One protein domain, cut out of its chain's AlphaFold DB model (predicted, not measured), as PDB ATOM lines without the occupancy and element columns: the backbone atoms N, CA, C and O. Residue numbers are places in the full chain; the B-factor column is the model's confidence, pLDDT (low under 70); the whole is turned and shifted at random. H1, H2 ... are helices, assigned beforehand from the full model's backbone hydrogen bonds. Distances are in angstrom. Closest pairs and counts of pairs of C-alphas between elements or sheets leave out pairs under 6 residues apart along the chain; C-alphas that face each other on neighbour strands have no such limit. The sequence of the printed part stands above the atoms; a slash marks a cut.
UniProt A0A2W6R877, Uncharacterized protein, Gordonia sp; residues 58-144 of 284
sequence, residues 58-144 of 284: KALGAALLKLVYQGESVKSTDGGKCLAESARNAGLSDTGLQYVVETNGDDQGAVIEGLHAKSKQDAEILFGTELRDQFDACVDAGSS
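This is residues 58 to 144 of the 284 residues of an uncharacterized protein of Gordonia sp (UniProt A0A2W6R877). The longest helix, H6, lies side by side with H2, running opposite ways; H1 crosses H2 and joins this pair to H3, H4 and H5, which fold back in two helical hairpins. The printed part has 87 residues with six named helices, H1 to H6 in order, and no named strand: all helix. It is compact, radius of gyration of the C-alphas 11.7 A, with an elongated outline, 37 by 22 by 19 A.

H6, residues 129 to 142, spans 20.2 A and ends at C-alpha 142 (369.160, 222.457, 353.170). H2 is residues 81 to 89. H1, residues 58 to 68, begins at C-alpha 58 (380.151, 229.730, 361.926). H3 is residues 94 to 103, H4 108 to 118, H5 120 to 126.

H6 touches H2 at a shallow tilt of 21 degrees, closest C-alphas Cys 138 and Cys 82, 5.6 A. H2 touches H1, about perpendicular at 88 degrees, closest C-alphas Ala 84 and Gly 61, 4.8 A. H1 touches H3, closest C-alphas Ala 63 and Val 101, 5.4 A. H3 and H4 form a hairpin, as do H4 and H5. In the six helices every O i to N i+4 pair is within hydrogen-bond range.

The printed part has no cut. The link H1 to H2 is long, 12 residues. Mean pLDDT of the printed part is 75.4; 29 residues are under 70, among them 105 to 114.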
ATOM      1  N   LYS A  58     380.598 228.756 362.924       87.38
ATOM      2  CA  LYS A  58     380.151 229.730 361.926       87.38
ATOM      3  C   LYS A  58     381.219 230.002 360.862       87.38
ATOM      4  O   LYS A  58     380.895 230.094 359.683       87.38
ATOM      5  N   ALA A  59     382.475 230.176 361.274       89.12
ATOM      6  CA  ALA A  59     383.578 230.421 360.344       89.12
ATOM      7  C   ALA A  59     383.898 229.161 359.529       89.12
ATOM      8  O   ALA A  59     384.080 229.250 358.318       89.12
ATOM      9  N   LEU A  60     383.889 228.001 360.190       91.00
ATOM     10  CA  LEU A  60     384.073 226.704 359.549       91.00
ATOM     11  C   LEU A  60     382.962 226.409 358.540       91.00
ATOM     12  O   LEU A  60     383.257 226.101 357.393       91.00
ATOM     13  N   GLY A  61     381.700 226.581 358.936       87.62
ATOM     14  CA  GLY A  61     380.548 226.385 358.059       87.62
ATOM     15  C   GLY A  61     380.590 227.295 356.836       87.62
ATOM     16  O   GLY A  61     380.378 226.829 355.726       87.62
ATOM     17  N   ALA A  62     380.958 228.569 357.000       85.81
ATOM     18  CA  ALA A  62     381.102 229.490 355.872       85.81
ATOM     19  C   ALA A  62     382.238 229.099 354.908       85.81
ATOM     20  O   ALA A  62     382.064 229.194 353.694       85.81
ATOM     21  N   ALA A  63     383.388 228.662 355.430       86.69
ATOM     22  CA  ALA A  63     384.509 228.209 354.609       86.69
ATOM     23  C   ALA A  63     384.176 226.902 353.871       86.69
ATOM     24  O   ALA A  63     384.420 226.795 352.673       86.69
ATOM     25  N   LEU A  64     383.542 225.944 354.553       84.94
ATOM     26  CA  LEU A  64     383.090 224.690 353.947       84.94
ATOM     27  C   LEU A  64     381.984 224.917 352.919       84.94
ATOM     28  O   LEU A  64     382.006 224.284 351.877       84.94
ATOM     29  N   LEU A  65     381.064 225.857 353.151       82.00
ATOM     30  CA  LEU A  65     380.081 226.247 352.142       82.00
ATOM     31  C   LEU A  65     380.760 226.769 350.880       82.00
ATOM     32  O   LEU A  65     380.401 226.346 349.791       82.00
ATOM     33  N   LYS A  66     381.761 227.645 351.005       77.81
ATOM     34  CA  LYS A  66     382.519 228.099 349.834       77.81
ATOM     35  C   LYS A  66     383.265 226.969 349.146       77.81
ATOM     36  O   LYS A  66     383.355 226.989 347.930       77.81
ATOM     37  N   LEU A  67     383.789 226.013 349.902       74.25
ATOM     38  CA  LEU A  67     384.514 224.876 349.349       74.25
ATOM     39  C   LEU A  67     383.585 223.883 348.633       74.25
ATOM     40  O   LEU A  67     383.945 223.321 347.602       74.25
ATOM     41  N   VAL A  68     382.385 223.669 349.177       75.44
ATOM     42  CA  VAL A  68     381.351 222.781 348.626       75.44
ATOM     43  C   VAL A  68     380.674 223.426 347.416       75.44
ATOM     44  O   VAL A  68     380.534 222.783 346.383       75.44
ATOM     45  N   TYR A  69     380.324 224.710 347.514       69.88
ATOM     46  CA  TYR A  69     379.673 225.486 346.452       69.88
ATOM     47  C   TYR A  69     380.656 226.284 345.583       69.88
ATOM     48  O   TYR A  69     380.240 227.185 344.870       69.88
ATOM     49  N   GLN A  70     381.958 226.006 345.672       64.44
ATOM     50  CA  GLN A  70     383.028 226.644 344.888       64.44
ATOM     51  C   GLN A  70     382.897 228.176 344.751       64.44
ATOM     52  O   GLN A  70     382.984 228.745 343.667       64.44
ATOM     53  N   GLY A  71     382.658 228.860 345.871       54.59
ATOM     54  CA  GLY A  71     382.579 230.323 345.918       54.59
ATOM     55  C   GLY A  71     381.266 230.914 345.391       54.59
ATOM     56  O   GLY A  71     381.071 232.132 345.483       54.59
ATOM     57  N   GLU A  72     380.333 230.088 344.910       55.38
ATOM     58  CA  GLU A  72     379.007 230.542 344.517       55.38
ATOM     59  C   GLU A  72     378.232 231.106 345.709       55.38
ATOM     60  O   GLU A  72     378.325 230.655 346.855       55.38
ATOM     61  N   SER A  73     377.413 232.122 345.433       54.97
ATOM     62  CA  SER A  73     376.578 232.782 346.439       54.97
ATOM     63  C   SER A  73     375.331 231.954 346.772       54.97
ATOM     64  O   SER A  73     374.204 232.453 346.703       54.97
ATOM     65  N   VAL A  74     375.518 230.686 347.136       57.97
ATOM     66  CA  VAL A  74     374.433 229.814 347.582       57.97
ATOM     67  C   VAL A  74     374.113 230.131 349.037       57.97
ATOM     68  O   VAL A  74     374.961 230.083 349.930       57.97
ATOM     69  N   LYS A  75     372.852 230.487 349.294       59.56
ATOM     70  CA  LYS A  75     372.358 230.694 350.656       59.56
ATOM     71  C   LYS A  75     371.962 229.347 351.244       59.56
ATOM     72  O   LYS A  75     370.847 228.889 351.010       59.56
ATOM     73  N   SER A  76     372.847 228.744 352.032       70.12
ATOM     74  CA  SER A  76     372.444 227.629 352.890       70.12
ATOM     75  C   SER A  76     371.487 228.134 353.980       70.12
ATOM     76  O   SER A  76     371.636 229.238 354.514       70.12
ATOM     77  N   THR A  77     370.476 227.326 354.289       73.88
ATOM     78  CA  THR A  77     369.432 227.642 355.277       73.88
ATOM     79  C   THR A  77     369.941 227.577 356.718       73.88
ATOM     80  O   THR A  77     369.381 228.234 357.595       73.88
ATOM     81  N   ASP A  78     371.030 226.847 356.960       80.50
ATOM     82  CA  ASP A  78     371.654 226.636 358.269       80.50
ATOM     83  C   ASP A  78     373.004 227.363 358.446       80.50
ATOM     84  O   ASP A  78     373.646 227.237 359.488       80.50
ATOM     85  N   GLY A  79     373.454 228.123 357.441       78.44
ATOM     86  CA  GLY A  79     374.747 228.812 357.451       78.44
ATOM     87  C   GLY A  79     375.967 227.883 357.430       78.44
ATOM     88  O   GLY A  79     377.045 228.309 357.845       78.44
ATOM     89  N   GLY A  80     375.808 226.634 356.977       84.62
ATOM     90  CA  GLY A  80     376.882 225.641 356.883       84.62
ATOM     91  C   GLY A  80     377.113 224.875 358.182       84.62
ATOM     92  O   GLY A  80     378.162 224.256 358.356       84.62
ATOM     93  N   LYS A  81     376.154 224.928 359.111       88.06
ATOM     94  CA  LYS A  81     376.249 224.264 360.411       88.06
ATOM     95  C   LYS A  81     376.374 222.745 360.268       88.06
ATOM     96  O   LYS A  81     377.240 222.164 360.912       88.06
ATOM     97  N   CYS A  82     375.571 222.128 359.403       87.94
ATOM     98  CA  CYS A  82     375.636 220.694 359.137       87.94
ATOM     99  C   CYS A  82     377.029 220.282 358.632       87.94
ATOM    100  O   CYS A  82     377.626 219.352 359.160       87.94
ATOM    101  N   LEU A  83     377.609 221.054 357.703       87.62
ATOM    102  CA  LEU A  83     378.963 220.808 357.188       87.62
ATOM    103  C   LEU A  83     380.025 220.910 358.293       87.62
ATOM    104  O   LEU A  83     380.908 220.060 358.395       87.62
ATOM    105  N   ALA A  84     379.935 221.932 359.147       91.50
ATOM    106  CA  ALA A  84     380.857 222.099 360.268       91.50
ATOM    107  C   ALA A  84     380.765 220.936 361.275       91.50
ATOM    108  O   ALA A  84     381.794 220.455 361.750       91.50
ATOM    109  N   GLU A  85     379.551 220.464 361.578       89.62
ATOM    110  CA  GLU A  85     379.325 219.320 362.467       89.62
ATOM    111  C   GLU A  85     379.874 218.021 361.864       89.62
ATOM    112  O   GLU A  85     380.615 217.309 362.541       89.62
ATOM    113  N   SER A  86     379.600 217.746 360.587       89.00
ATOM    114  CA  SER A  86     380.136 216.577 359.880       89.00
ATOM    115  C   SER A  86     381.664 216.573 359.845       89.00
ATOM    116  O   SER A  86     382.276 215.564 360.185       89.00
ATOM    117  N   ALA A  87     382.301 217.712 359.548       87.69
ATOM    118  CA  ALA A  87     383.761 217.811 359.530       87.69
ATOM    119  C   ALA A  87     384.386 217.487 360.899       87.69
ATOM    120  O   ALA A  87     385.394 216.784 360.988       87.69
ATOM    121  N   ARG A  88     383.769 217.953 361.992       90.56
ATOM    122  CA  ARG A  88     384.223 217.621 363.350       90.56
ATOM    123  C   ARG A  88     383.968 216.162 363.704       90.56
ATOM    124  O   ARG A  88     384.840 215.528 364.293       90.56
ATOM    125  N   ASN A  89     382.805 215.630 363.342       87.94
ATOM    126  CA  ASN A  89     382.428 214.247 363.631       87.94
ATOM    127  C   ASN A  89     383.285 213.237 362.859       87.94
ATOM    128  O   ASN A  89     383.577 212.169 363.389       87.94
ATOM    129  N   ALA A  90     383.743 213.595 361.658       86.38
ATOM    130  CA  ALA A  90     384.714 212.812 360.898       86.38
ATOM    131  C   ALA A  90     386.132 212.855 361.494       86.38
ATOM    132  O   ALA A  90     386.996 212.084 361.088       86.38
ATOM    133  N   GLY A  91     386.368 213.714 362.491       88.31
ATOM    134  CA  GLY A  91     387.610 213.736 363.251       88.31
ATOM    135  C   GLY A  91     388.700 214.625 362.660       88.31
ATOM    136  O   GLY A  91     389.870 214.386 362.959       88.31
ATOM    137  N   LEU A  92     388.350 215.650 361.867       86.75
ATOM    138  CA  LEU A  92     389.330 216.663 361.469       86.75
ATOM    139  C   LEU A  92     389.944 217.323 362.710       86.75
ATOM    140  O   LEU A  92     389.239 217.789 363.612       86.75
ATOM    141  N   SER A  93     391.270 217.404 362.730       89.62
ATOM    142  CA  SER A  93     392.013 218.052 363.802       89.62
ATOM    143  C   SER A  93     391.776 219.564 363.830       89.62
ATOM    144  O   SER A  93     391.467 220.179 362.808       89.62
ATOM    145  N   ASP A  94     392.011 220.199 364.984       88.00
ATOM    146  CA  ASP A  94     391.971 221.666 365.113       88.00
ATOM    147  C   ASP A  94     392.821 222.365 364.038       88.00
ATOM    148  O   ASP A  94     392.422 223.398 363.508       88.00
ATOM    149  N   THR A  95     393.979 221.785 363.698       85.56
ATOM    150  CA  THR A  95     394.901 222.304 362.681       85.56
ATOM    151  C   THR A  95     394.288 222.230 361.284       85.56
ATOM    152  O   THR A  95     394.378 223.197 360.529       85.56
ATOM    153  N   GLY A  96     393.646 221.110 360.941       86.06
ATOM    154  CA  GLY A  96     392.950 220.937 359.666       86.06
ATOM    155  C   GLY A  96     391.763 221.891 359.538       86.06
ATOM    156  O   GLY A  96     391.649 222.612 358.549       86.06
ATOM    157  N   LEU A  97     390.932 221.981 360.581       91.69
ATOM    158  CA  LEU A  97     389.796 222.907 360.631       91.69
ATOM    159  C   LEU A  97     390.242 224.369 360.513       91.69
ATOM    160  O   LEU A  97     389.609 225.158 359.810       91.69
ATOM    161  N   GLN A  98     391.335 224.734 361.189       90.81
ATOM    162  CA  GLN A  98     391.889 226.083 361.127       90.81
ATOM    163  C   GLN A  98     392.406 226.390 359.726       90.81
ATOM    164  O   GLN A  98     392.107 227.455 359.191       90.81
ATOM    165  N   TYR A  99     393.102 225.440 359.104       87.81
ATOM    166  CA  TYR A  99     393.603 225.600 357.747       87.81
ATOM    167  C   TYR A  99     392.473 225.803 356.724       87.81
ATOM    168  O   TYR A  99     392.583 226.690 355.877       87.81
ATOM    169  N   VAL A 100     391.362 225.058 356.822       86.12
ATOM    170  CA  VAL A 100     390.180 225.259 355.955       86.12
ATOM    171  C   VAL A 100     389.637 226.686 356.086       86.12
ATOM    172  O   VAL A 100     389.368 227.345 355.081       86.12
ATOM    173  N   VAL A 101     389.518 227.196 357.316       90.31
ATOM    174  CA  VAL A 101     389.001 228.550 357.574       90.31
ATOM    175  C   VAL A 101     389.965 229.648 357.141       90.31
ATOM    176  O   VAL A 101     389.516 230.658 356.604       90.31
ATOM    177  N   GLU A 102     391.267 229.480 357.365       84.44
ATOM    178  CA  GLU A 102     392.288 230.453 356.961       84.44
ATOM    179  C   GLU A 102     392.454 230.510 355.443       84.44
ATOM    180  O   GLU A 102     392.595 231.596 354.883       84.44
ATOM    181  N   THR A 103     392.390 229.351 354.782       80.88
ATOM    182  CA  THR A 103     392.459 229.268 353.321       80.88
ATOM    183  C   THR A 103     391.227 229.907 352.697       80.88
ATOM    184  O   THR A 103     391.364 230.658 351.734       80.88
ATOM    185  N   ASN A 104     390.035 229.662 353.269       76.75
ATOM    186  CA  ASN A 104     388.763 230.270 352.848       76.75
ATOM    187  C   ASN A 104     388.534 230.206 351.324       76.75
ATOM    188  O   ASN A 104     387.943 231.123 350.740       76.75
ATOM    189  N   GLY A 105     389.078 229.160 350.702       65.25
ATOM    190  CA  GLY A 105     389.144 228.976 349.263       65.25
ATOM    191  C   GLY A 105     388.000 228.114 348.753       65.25
ATOM    192  O   GLY A 105     387.405 227.332 349.492       65.25
ATOM    193  N   ASP A 106     387.708 228.285 347.477       68.94
ATOM    194  CA  ASP A 106     386.791 227.487 346.668       68.94
ATOM    195  C   ASP A 106     387.512 226.379 345.882       68.94
ATOM    196  O   ASP A 106     386.900 225.377 345.511       68.94
ATOM    197  N   ASP A 107     388.823 226.515 345.675       64.44
ATOM    198  CA  ASP A 107     389.658 225.502 345.032       64.44
ATOM    199  C   ASP A 107     389.966 224.333 345.983       64.44
ATOM    200  O   ASP A 107     390.902 224.366 346.790       64.44
ATOM    201  N   GLN A 108     389.191 223.255 345.846       61.44
ATOM    202  CA  GLN A 108     389.428 221.999 346.559       61.44
ATOM    203  C   GLN A 108     390.821 221.431 346.294       61.44
ATOM    204  O   GLN A 108     391.434 220.910 347.214       61.44
ATOM    205  N   GLY A 109     391.368 221.568 345.084       53.06
ATOM    206  CA  GLY A 109     392.714 221.101 344.762       53.06
ATOM    207  C   GLY A 109     393.791 221.812 345.579       53.06
ATOM    208  O   GLY A 109     394.682 221.147 346.107       53.06
ATOM    209  N   ALA A 110     393.675 223.132 345.725       67.12
ATOM    210  CA  ALA A 110     394.579 223.930 346.549       67.12
ATOM    211  C   ALA A 110     394.401 223.643 348.051       67.12
ATOM    212  O   ALA A 110     395.389 223.530 348.780       67.12
ATOM    213  N   VAL A 111     393.154 223.467 348.511       67.69
ATOM    214  CA  VAL A 111     392.858 223.098 349.906       67.69
ATOM    215  C   VAL A 111     393.393 221.701 350.226       67.69
ATOM    216  O   VAL A 111     394.019 221.549 351.268       67.69
ATOM    217  N   ILE A 112     393.230 220.713 349.336       65.19
ATOM    218  CA  ILE A 112     393.810 219.360 349.445       65.19
ATOM    219  C   ILE A 112     395.327 219.446 349.587       65.19
ATOM    220  O   ILE A 112     395.890 218.876 350.517       65.19
ATOM    221  N   GLU A 113     395.995 220.146 348.666       62.19
ATOM    222  CA  GLU A 113     397.455 220.231 348.632       62.19
ATOM    223  C   GLU A 113     398.010 220.868 349.909       62.19
ATOM    224  O   GLU A 113     398.915 220.322 350.550       62.19
ATOM    225  N   GLY A 114     397.436 221.995 350.327       67.44
ATOM    226  CA  GLY A 114     397.904 222.670 351.523       67.44
ATOM    227  C   GLY A 114     397.489 221.978 352.822       67.44
ATOM    228  O   GLY A 114     398.270 222.009 353.775       67.44
ATOM    229  N   LEU A 115     396.355 221.261 352.860       75.00
ATOM    230  CA  LEU A 115     396.050 220.356 353.970       75.00
ATOM    231  C   LEU A 115     397.049 219.209 354.015       75.00
ATOM    232  O   LEU A 115     397.583 218.952 355.082       75.00
ATOM    233  N   HIS A 116     397.380 218.567 352.894       69.62
ATOM    234  CA  HIS A 116     398.378 217.495 352.862       69.62
ATOM    235  C   HIS A 116     399.736 217.950 353.405       69.62
ATOM    236  O   HIS A 116     400.384 217.204 354.142       69.62
ATOM    237  N   ALA A 117     400.145 219.182 353.089       69.81
ATOM    238  CA  ALA A 117     401.379 219.775 353.595       69.81
ATOM    239  C   ALA A 117     401.350 220.064 355.112       69.81
ATOM    240  O   ALA A 117     402.407 220.156 355.739       69.81
ATOM    241  N   LYS A 118     400.163 220.220 355.713       76.44
ATOM    242  CA  LYS A 118     399.971 220.528 357.145       76.44
ATOM    243  C   LYS A 118     399.615 219.298 357.983       76.44
ATOM    244  O   LYS A 118     400.075 219.175 359.113       76.44
ATOM    245  N   SER A 119     398.784 218.421 357.435       79.56
ATOM    246  CA  SER A 119     398.230 217.215 358.035       79.56
ATOM    247  C   SER A 119     397.664 216.298 356.944       79.56
ATOM    248  O   SER A 119     396.539 216.460 356.472       79.56
ATOM    249  N   LYS A 120     398.451 215.286 356.560       71.19
ATOM    250  CA  LYS A 120     398.039 214.263 355.586       71.19
ATOM    251  C   LYS A 120     396.745 213.549 356.000       71.19
ATOM    252  O   LYS A 120     395.894 213.304 355.157       71.19
ATOM    253  N   GLN A 121     396.593 213.270 357.293       72.69
ATOM    254  CA  GLN A 121     395.415 212.603 357.839       72.69
ATOM    255  C   GLN A 121     394.151 213.462 357.702       72.69
ATOM    256  O   GLN A 121     393.110 212.951 357.308       72.69
ATOM    257  N   ASP A 122     394.233 214.767 357.975       74.25
ATOM    258  CA  ASP A 122     393.068 215.647 357.824       74.25
ATOM    259  C   ASP A 122     392.674 215.821 356.354       74.25
ATOM    260  O   ASP A 122     391.491 215.974 356.064       74.25
ATOM    261  N   ALA A 123     393.635 215.763 355.425       69.56
ATOM    262  CA  ALA A 123     393.346 215.748 353.993       69.56
ATOM    263  C   ALA A 123     392.577 214.475 353.598       69.56
ATOM    264  O   ALA A 123     391.535 214.551 352.954       69.56
ATOM    265  N   GLU A 124     393.045 213.305 354.042       70.31
ATOM    266  CA  GLU A 124     392.378 212.023 353.781       70.31
ATOM    267  C   GLU A 124     390.961 211.972 354.374       70.31
ATOM    268  O   GLU A 124     390.054 211.436 353.744       70.31
ATOM    269  N   ILE A 125     390.744 212.562 355.555       73.25
ATOM    270  CA  ILE A 125     389.414 212.649 356.172       73.25
ATOM    271  C   ILE A 125     388.532 213.648 355.417       73.25
ATOM    272  O   ILE A 125     387.388 213.325 355.101       73.25
ATOM    273  N   LEU A 126     389.043 214.851 355.116       77.12
ATOM    274  CA  LEU A 126     388.251 215.912 354.489       77.12
ATOM    275  C   LEU A 126     387.723 215.502 353.108       77.12
ATOM    276  O   LEU A 126     386.611 215.865 352.733       77.12
ATOM    277  N   PHE A 127     388.534 214.747 352.366       72.50
ATOM    278  CA  PHE A 127     388.246 214.321 350.996       72.50
ATOM    279  C   PHE A 127     387.926 212.825 350.881       72.50
ATOM    280  O   PHE A 127     387.784 212.301 349.778       72.50
ATOM    281  N   GLY A 128     387.775 212.145 352.017       62.25
ATOM    282  CA  GLY A 128     387.331 210.763 352.076       62.25
ATOM    283  C   GLY A 128     385.863 210.621 351.675       62.25
ATOM    284  O   GLY A 128     385.053 211.532 351.851       62.25
ATOM    285  N   THR A 129     385.504 209.442 351.165       61.38
ATOM    286  CA  THR A 129     384.136 209.138 350.712       61.38
ATOM    287  C   THR A 129     383.100 209.328 351.816       61.38
ATOM    288  O   THR A 129     382.026 209.850 351.566       61.38
ATOM    289  N   GLU A 130     383.437 208.972 353.056       66.81
ATOM    290  CA  GLU A 130     382.494 209.024 354.176       66.81
ATOM    291  C   GLU A 130     382.089 210.453 354.558       66.81
ATOM    292  O   GLU A 130     380.906 210.729 354.743       66.81
ATOM    293  N   LEU A 131     383.045 211.383 354.653       73.88
ATOM    294  CA  LEU A 131     382.706 212.777 354.940       73.88
ATOM    295  C   LEU A 131     382.037 213.447 353.737       73.88
ATOM    296  O   LEU A 131     381.156 214.286 353.911       73.88
ATOM    297  N   ARG A 132     382.418 213.046 352.523       72.50
ATOM    298  CA  ARG A 132     381.781 213.519 351.297       72.50
ATOM    299  C   ARG A 132     380.296 213.156 351.254       72.50
ATOM    300  O   ARG A 132     379.479 214.052 351.073       72.50
ATOM    301  N   ASP A 133     379.949 211.906 351.546       68.19
ATOM    302  CA  ASP A 133     378.552 211.460 351.628       68.19
ATOM    303  C   ASP A 133     377.762 212.255 352.690       68.19
ATOM    304  O   ASP A 133     376.586 212.576 352.509       68.19
ATOM    305  N   GLN A 134     378.409 212.617 353.805       74.50
ATOM    306  CA  GLN A 134     377.790 213.453 354.839       74.50
ATOM    307  C   GLN A 134     377.582 214.903 354.383       74.50
ATOM    308  O   GLN A 134     376.554 215.498 354.704       74.50
ATOM    309  N   PHE A 135     378.529 215.482 353.644       81.69
ATOM    310  CA  PHE A 135     378.371 216.818 353.074       81.69
ATOM    311  C   PHE A 135     377.252 216.860 352.037       81.69
ATOM    312  O   PHE A 135     376.443 217.788 352.073       81.69
ATOM    313  N   ASP A 136     377.146 215.835 351.196       71.12
ATOM    314  CA  ASP A 136     376.057 215.706 350.227       71.12
ATOM    315  C   ASP A 136     374.699 215.635 350.955       71.12
ATOM    316  O   ASP A 136     373.784 216.407 350.657       71.12
ATOM    317  N   ALA A 137     374.601 214.842 352.030       76.00
ATOM    318  CA  ALA A 137     373.400 214.792 352.868       76.00
ATOM    319  C   ALA A 137     373.047 216.150 353.517       76.00
ATOM    320  O   ALA A 137     371.868 216.496 353.652       76.00
ATOM    321  N   CYS A 138     374.050 216.941 353.913       78.50
ATOM    322  CA  CYS A 138     373.848 218.289 354.448       78.50
ATOM    323  C   CYS A 138     373.290 219.263 353.401       78.50
ATOM    324  O   CYS A 138     372.412 220.076 353.710       78.50
ATOM    325  N   VAL A 139     373.791 219.187 352.168       76.62
ATOM    326  CA  VAL A 139     373.331 220.006 351.039       76.62
ATOM    327  C   VAL A 139     371.883 219.658 350.676       76.62
ATOM    328  O   VAL A 139     371.051 220.559 350.508       76.62
ATOM    329  N   ASP A 140     371.551 218.368 350.666       66.88
ATOM    330  CA  ASP A 140     370.210 217.872 350.352       66.88
ATOM    331  C   ASP A 140     369.162 218.287 351.393       66.88
ATOM    332  O   ASP A 140     368.056 218.715 351.044       66.88
ATOM    333  N   ALA A 141     369.509 218.240 352.684       67.56
ATOM    334  CA  ALA A 141     368.615 218.677 353.757       67.56
ATOM    335  C   ALA A 141     368.293 220.184 353.675       67.56
ATOM    336  O   ALA A 141     367.161 220.602 353.952       67.56
ATOM    337  N   GLY A 142     369.267 220.999 353.252       56.88
ATOM    338  CA  GLY A 142     369.160 222.457 353.170       56.88
ATOM    339  C   GLY A 142     368.250 222.989 352.055       56.88
ATOM    340  O   GLY A 142     367.758 224.111 352.177       56.88
ATOM    341  N   SER A 143     367.976 222.192 351.015       49.41
ATOM    342  CA  SER A 143     367.170 222.592 349.842       49.41
ATOM    343  C   SER A 143     365.653 222.402 350.012       49.41
ATOM    344  O   SER A 143     364.869 222.764 349.132       49.41
ATOM    345  N   SER A 144     365.198 221.871 351.150       38.62
ATOM    346  CA  SER A 144     363.774 221.649 351.417       38.62
ATOM    347  C   SER A 144     363.119 222.851 352.117       38.62
ATOM    348  O   SER A 144     363.045 222.951 353.340       38.62
TER     349      SER A 144